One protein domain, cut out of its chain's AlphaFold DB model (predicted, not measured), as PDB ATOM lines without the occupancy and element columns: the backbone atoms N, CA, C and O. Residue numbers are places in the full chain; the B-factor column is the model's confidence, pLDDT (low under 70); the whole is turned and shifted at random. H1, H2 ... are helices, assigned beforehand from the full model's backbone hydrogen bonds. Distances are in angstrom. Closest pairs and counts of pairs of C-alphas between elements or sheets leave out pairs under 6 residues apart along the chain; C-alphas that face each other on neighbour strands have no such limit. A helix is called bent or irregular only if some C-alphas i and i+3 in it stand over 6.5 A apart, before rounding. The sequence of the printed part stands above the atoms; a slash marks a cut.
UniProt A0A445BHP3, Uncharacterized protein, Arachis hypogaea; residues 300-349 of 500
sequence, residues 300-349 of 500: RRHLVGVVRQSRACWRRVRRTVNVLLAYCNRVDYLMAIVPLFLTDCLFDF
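This is residues 300 to 349 of the 500 residues of an uncharacterized protein of Arachis hypogaea (UniProt A0A445BHP3). Two helices of unequal length make a helical hairpin: the long H1 runs out, the chain turns tightly, and the shorter H2 folds back beside the later part of H1 at a small angle. The two come near each other close to the turn and spread from there, and the first part of H1, residues 300 to 312, sticks out past H2 and makes much of the length. The printed part has 50 residues, with two named helices in the order H1, H2 and no named strand, and its class is all helix. It is loose, with a radius of gyration of the C-alphas of 13.4 A, and it spans 43 by 20 by 11 A.

H1 holds residues 300 to 327 and is 40.8 A long from first to last C-alpha, from C-alpha 300 at (152.461, 128.501, 111.448) to C-alpha 327 at (164.546, 138.910, 148.961). H2 holds residues 331 to 347, is 24.9 A long and ends with C-alpha 347 at (144.288, 138.900, 132.170). H2 is neither bent nor irregular, but only just: C-alphas 336 and 339 are 6.2 A apart.

H1 and H2 form a helical hairpin, two helices that follow each other, touch and run opposite ways. They only just touch, with 3 pairs of C-alphas within 8 A, and their closest C-alphas are those of Leu 325 and Leu 334, 7.6 A apart. H1 touches H2 with residues 321 to 325 alone, and H2 touches H1 with residues 334 to 338 alone. Their lines stand at a shallow tilt of 26 degrees. In H1 every O i to N i+4 pair is within hydrogen-bond range; in H2 11 of 13 are.

The outline is a rod, and the two C-alphas farthest apart, those of Arg 300 and Asn 329, are 43.5 A apart. Residues 300 to 312, which belong to H1, and residues 326 to 332 stand free. The link from H1 to H2, 3 residues, is tight. The printed part has no cut. Its mean pLDDT is 80.1, and residues 344 to 349 are under 70.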
ATOM      1  N   ARG A 300     151.172 128.928 110.865       90.19
ATOM      2  CA  ARG A 300     152.461 128.501 111.448       90.19
ATOM      3  C   ARG A 300     153.297 129.681 111.932       90.19
ATOM      4  O   ARG A 300     153.831 129.633 113.037       90.19
ATOM      5  N   ARG A 301     153.393 130.757 111.141       86.00
ATOM      6  CA  ARG A 301     154.118 131.974 111.546       86.00
ATOM      7  C   ARG A 301     153.486 132.618 112.778       86.00
ATOM      8  O   ARG A 301     154.216 133.019 113.683       86.00
ATOM      9  N   HIS A 302     152.156 132.636 112.851       87.31
ATOM     10  CA  HIS A 302     151.434 133.123 114.023       87.31
ATOM     11  C   HIS A 302     151.687 132.251 115.266       87.31
ATOM     12  O   HIS A 302     152.037 132.777 116.321       87.31
ATOM     13  N   LEU A 303     151.617 130.919 115.140       87.44
ATOM     14  CA  LEU A 303     151.901 129.979 116.236       87.44
ATOM     15  C   LEU A 303     153.336 130.137 116.770       87.44
ATOM     16  O   LEU A 303     153.554 130.195 117.979       87.44
ATOM     17  N   VAL A 304     154.318 130.281 115.875       89.56
ATOM     18  CA  VAL A 304     155.719 130.543 116.247       89.56
ATOM     19  C   VAL A 304     155.865 131.894 116.958       89.56
ATOM     20  O   VAL A 304     156.651 132.001 117.901       89.56
ATOM     21  N   GLY A 305     155.098 132.910 116.550       89.69
ATOM     22  CA  GLY A 305     155.017 134.206 117.230       89.69
ATOM     23  C   GLY A 305     154.508 134.078 118.667       89.69
ATOM     24  O   GLY A 305     155.188 134.515 119.597       89.69
ATOM     25  N   VAL A 306     153.386 133.379 118.861       87.25
ATOM     26  CA  VAL A 306     152.788 133.125 120.184       87.25
ATOM     27  C   VAL A 306     153.744 132.339 121.090       87.25
ATOM     28  O   VAL A 306     153.953 132.718 122.241       87.25
ATOM     29  N   VAL A 307     154.408 131.298 120.573       88.62
ATOM     30  CA  VAL A 307     155.394 130.505 121.337       88.62
ATOM     31  C   VAL A 307     156.635 131.332 121.701       88.62
ATOM     32  O   VAL A 307     157.203 131.182 122.787       88.62
ATOM     33  N   ARG A 308     157.085 132.231 120.818       84.94
ATOM     34  CA  ARG A 308     158.195 133.146 121.127       84.94
ATOM     35  C   ARG A 308     157.808 134.158 122.202       84.94
ATOM     36  O   ARG A 308     158.607 134.388 123.114       84.94
ATOM     37  N   GLN A 309     156.602 134.711 122.122       86.06
ATOM     38  CA  GLN A 309     156.080 135.678 123.084       86.06
ATOM     39  C   GLN A 309     155.864 135.041 124.463       86.06
ATOM     40  O   GLN A 309     156.317 135.597 125.465       86.06
ATOM     41  N   SER A 310     155.305 133.829 124.526       80.69
ATOM     42  CA  SER A 310     155.129 133.093 125.784       80.69
ATOM     43  C   SER A 310     156.468 132.719 126.428       80.69
ATOM     44  O   SER A 310     156.657 132.922 127.627       80.69
ATOM     45  N   ARG A 311     157.468 132.291 125.641       82.44
ATOM     46  CA  ARG A 311     158.834 132.033 126.143       82.44
ATOM     47  C   ARG A 311     159.548 133.290 126.637       82.44
ATOM     48  O   ARG A 311     160.413 133.191 127.511       82.44
ATOM     49  N   ALA A 312     159.278 134.453 126.045       83.06
ATOM     50  CA  ALA A 312     159.831 135.725 126.507       83.06
ATOM     51  C   ALA A 312     159.159 136.175 127.816       83.06
ATOM     52  O   ALA A 312     159.861 136.552 128.756       83.06
ATOM     53  N   CYS A 313     157.832 136.042 127.900       84.50
ATOM     54  CA  CYS A 313     157.056 136.296 129.112       84.50
ATOM     55  C   CYS A 313     157.523 135.395 130.266       84.50
ATOM     56  O   CYS A 313     157.950 135.898 131.302       84.50
ATOM     57  N   TRP A 314     157.612 134.080 130.040       84.19
ATOM     58  CA  TRP A 314     158.086 133.113 131.036       84.19
ATOM     59  C   TRP A 314     159.492 133.427 131.560       84.19
ATOM     60  O   TRP A 314     159.759 133.327 132.754       84.19
ATOM     61  N   ARG A 315     160.410 133.864 130.685       86.25
ATOM     62  CA  ARG A 315     161.753 134.296 131.105       86.25
ATOM     63  C   ARG A 315     161.717 135.539 131.993       86.25
ATOM     64  O   ARG A 315     162.544 135.642 132.898       86.25
ATOM     65  N   ARG A 316     160.788 136.465 131.751       83.19
ATOM     66  CA  ARG A 316     160.601 137.663 132.578       83.19
ATOM     67  C   ARG A 316     159.988 137.297 133.932       83.19
ATOM     68  O   ARG A 316     160.563 137.679 134.944       83.19
ATOM     69  N   VAL A 317     158.945 136.462 133.951       84.25
ATOM     70  CA  VAL A 317     158.343 135.929 135.188       84.25
ATOM     71  C   VAL A 317     159.387 135.196 136.028       84.25
ATOM     72  O   VAL A 317     159.569 135.514 137.197       84.25
ATOM     73  N   ARG A 318     160.162 134.286 135.424       85.88
ATOM     74  CA  ARG A 318     161.214 133.535 136.123       85.88
ATOM     75  C   ARG A 318     162.281 134.443 136.739       85.88
ATOM     76  O   ARG A 318     162.751 134.163 137.835       85.88
ATOM     77  N   ARG A 319     162.664 135.534 136.064       86.38
ATOM     78  CA  ARG A 319     163.604 136.521 136.624       86.38
ATOM     79  C   ARG A 319     162.999 137.257 137.816       86.38
ATOM     80  O   ARG A 319     163.668 137.363 138.834       86.38
ATOM     81  N   THR A 320     161.749 137.705 137.716       84.31
ATOM     82  CA  THR A 320     161.047 138.375 138.822       84.31
ATOM     83  C   THR A 320     160.882 137.448 140.024       84.31
ATOM     84  O   THR A 320     161.175 137.849 141.144       84.31
ATOM     85  N   VAL A 321     160.498 136.189 139.796       84.56
ATOM     86  CA  VAL A 321     160.365 135.173 140.850       84.56
ATOM     87  C   VAL A 321     161.712 134.878 141.508       84.56
ATOM     88  O   VAL A 321     161.776 134.812 142.727       84.56
ATOM     89  N   ASN A 322     162.803 134.776 140.743       83.06
ATOM     90  CA  ASN A 322     164.139 134.576 141.314       83.06
ATOM     91  C   ASN A 322     164.605 135.772 142.160       83.06
ATOM     92  O   ASN A 322     165.248 135.575 143.185       83.06
ATOM     93  N   VAL A 323     164.276 137.003 141.754       85.69
ATOM     94  CA  VAL A 323     164.550 138.199 142.563       85.69
ATOM     95  C   VAL A 323     163.713 138.166 143.842       85.69
ATOM     96  O   VAL A 323     164.254 138.365 144.921       85.69
ATOM     97  N   LEU A 324     162.423 137.840 143.755       83.31
ATOM     98  CA  LEU A 324     161.562 137.709 144.933       83.31
ATOM     99  C   LEU A 324     162.041 136.604 145.884       83.31
ATOM    100  O   LEU A 324     162.068 136.823 147.088       83.31
ATOM    101  N   LEU A 325     162.497 135.465 145.358       84.69
ATOM    102  CA  LEU A 325     163.099 134.383 146.143       84.69
ATOM    103  C   LEU A 325     164.388 134.818 146.853       84.69
ATOM    104  O   LEU A 325     164.638 134.375 147.966       84.69
ATOM    105  N   ALA A 326     165.186 135.697 146.241       83.88
ATOM    106  CA  ALA A 326     166.396 136.230 146.867       83.88
ATOM    107  C   ALA A 326     166.102 137.240 147.994       83.88
ATOM    108  O   ALA A 326     166.935 137.423 148.877       83.88
ATOM    109  N   TYR A 327     164.935 137.898 147.970       82.56
ATOM    110  CA  TYR A 327     164.546 138.910 148.961       82.56
ATOM    111  C   TYR A 327     163.583 138.392 150.041       82.56
ATOM    112  O   TYR A 327     163.512 138.975 151.124       82.56
ATOM    113  N   CYS A 328     162.840 137.317 149.780       87.56
ATOM    114  CA  CYS A 328     161.846 136.777 150.701       87.56
ATOM    115  C   CYS A 328     162.288 135.416 151.254       87.56
ATOM    116  O   CYS A 328     162.055 134.382 150.640       87.56
ATOM    117  N   ASN A 329     162.819 135.405 152.482       78.44
ATOM    118  CA  ASN A 329     163.175 134.174 153.209       78.44
ATOM    119  C   ASN A 329     161.961 133.353 153.701       78.44
ATOM    120  O   ASN A 329     162.139 132.336 154.367       78.44
ATOM    121  N   ARG A 330     160.723 133.780 153.418       79.94
ATOM    122  CA  ARG A 330     159.499 133.076 153.828       79.94
ATOM    123  C   ARG A 330     158.689 132.636 152.617       79.94
ATOM    124  O   ARG A 330     158.183 133.465 151.861       79.94
ATOM    125  N   VAL A 331     158.534 131.320 152.500       78.12
ATOM    126  CA  VAL A 331     157.780 130.618 151.449       78.12
ATOM    127  C   VAL A 331     156.307 131.055 151.416       78.12
ATOM    128  O   VAL A 331     155.723 131.155 150.340       78.12
ATOM    129  N   ASP A 332     155.741 131.435 152.565       72.00
ATOM    130  CA  ASP A 332     154.328 131.822 152.697       72.00
ATOM    131  C   ASP A 332     153.963 133.083 151.895       72.00
ATOM    132  O   ASP A 332     152.900 133.155 151.283       72.00
ATOM    133  N   TYR A 333     154.870 134.066 151.812       77.06
ATOM    134  CA  TYR A 333     154.648 135.267 150.994       77.06
ATOM    135  C   TYR A 333     154.745 134.967 149.500       77.06
ATOM    136  O   TYR A 333     154.054 135.586 148.690       77.06
ATOM    137  N   LEU A 334     155.572 133.992 149.124       81.56
ATOM    138  CA  LEU A 334     155.722 133.579 147.735       81.56
ATOM    139  C   LEU A 334     154.445 132.913 147.217       81.56
ATOM    140  O   LEU A 334     154.016 133.199 146.100       81.56
ATOM    141  N   MET A 335     153.803 132.098 148.058       78.50
ATOM    142  CA  MET A 335     152.530 131.449 147.736       78.50
ATOM    143  C   MET A 335     151.377 132.447 147.568       78.50
ATOM    144  O   MET A 335     150.444 132.155 146.828       78.50
ATOM    145  N   ALA A 336     151.454 133.634 148.177       76.56
ATOM    146  CA  ALA A 336     150.471 134.700 147.983       76.56
ATOM    147  C   ALA A 336     150.765 135.585 146.754       76.56
ATOM    148  O   ALA A 336     149.845 136.024 146.066       76.56
ATOM    149  N   ILE A 337     152.042 135.848 146.452       83.06
ATOM    150  CA  ILE A 337     152.451 136.772 145.378       83.06
ATOM    151  C   ILE A 337     152.418 136.106 143.995       83.06
ATOM    152  O   ILE A 337     152.055 136.746 143.008       83.06
ATOM    153  N   VAL A 338     152.783 134.823 143.903       85.00
ATOM    154  CA  VAL A 338     152.851 134.099 142.624       85.00
ATOM    155  C   VAL A 338     151.479 133.989 141.933       85.00
ATOM    156  O   VAL A 338     151.425 134.275 140.734       85.00
ATOM    157  N   PRO A 339     150.368 133.668 142.628       80.94
ATOM    158  CA  PRO A 339     149.038 133.652 142.021       80.94
ATOM    159  C   PRO A 339     148.585 135.026 141.522       80.94
ATOM    160  O   PRO A 339     148.066 135.104 140.417       80.94
ATOM    161  N   LEU A 340     148.844 136.104 142.275       74.62
ATOM    162  CA  LEU A 340     148.481 137.473 141.879       74.62
ATOM    163  C   LEU A 340     149.218 137.918 140.608       74.62
ATOM    164  O   LEU A 340     148.635 138.499 139.697       74.62
ATOM    165  N   PHE A 341     150.504 137.580 140.508       77.50
ATOM    166  CA  PHE A 341     151.291 137.880 139.315       77.50
ATOM    167  C   PHE A 341     150.852 137.034 138.106       77.50
ATOM    168  O   PHE A 341     150.871 137.510 136.970       77.50
ATOM    169  N   LEU A 342     150.443 135.782 138.339       78.19
ATOM    170  CA  LEU A 342     149.898 134.898 137.307       78.19
ATOM    171  C   LEU A 342     148.523 135.356 136.816       78.19
ATOM    172  O   LEU A 342     148.287 135.295 135.611       78.19
ATOM    173  N   THR A 343     147.644 135.839 137.699       75.19
ATOM    174  CA  THR A 343     146.332 136.367 137.302       75.19
ATOM    175  C   THR A 343     146.477 137.618 136.453       75.19
ATOM    176  O   THR A 343     145.864 137.679 135.393       75.19
ATOM    177  N   ASP A 344     147.354 138.552 136.827       61.91
ATOM    178  CA  ASP A 344     147.584 139.768 136.036       61.91
ATOM    179  C   ASP A 344     148.179 139.438 134.659       61.91
ATOM    180  O   ASP A 344     147.715 139.940 133.634       61.91
ATOM    181  N   CYS A 345     149.141 138.510 134.606       62.84
ATOM    182  CA  CYS A 345     149.700 138.053 133.333       62.84
ATOM    183  C   CYS A 345     148.654 137.347 132.455       62.84
ATOM    184  O   CYS A 345     148.712 137.484 131.238       62.84
ATOM    185  N   LEU A 346     147.730 136.578 133.039       66.12
ATOM    186  CA  LEU A 346     146.671 135.875 132.305       66.12
ATOM    187  C   LEU A 346     145.567 136.822 131.818       66.12
ATOM    188  O   LEU A 346     145.062 136.626 130.713       66.12
ATOM    189  N   PHE A 347     145.231 137.860 132.589       57.53
ATOM    190  CA  PHE A 347     144.288 138.900 132.170       57.53
ATOM    191  C   PHE A 347     144.821 139.714 130.983       57.53
ATOM    192  O   PHE A 347     144.055 140.010 130.066       57.53
ATOM    193  N   ASP A 348     146.130 139.965 130.919       53.94
ATOM    194  CA  ASP A 348     146.771 140.609 129.762       53.94
ATOM    195  C   ASP A 348     146.748 139.742 128.480       53.94
ATOM    196  O   ASP A 348     146.902 140.267 127.376       53.94
ATOM    197  N   PHE A 349     146.517 138.426 128.583       48.94
ATOM    198  CA  PHE A 349     146.313 137.541 127.423       48.94
ATOM    199  C   PHE A 349     144.838 137.466 126.958       48.94
ATOM    200  O   PHE A 349     144.541 136.787 125.970       48.94
TER     201      PHE A 349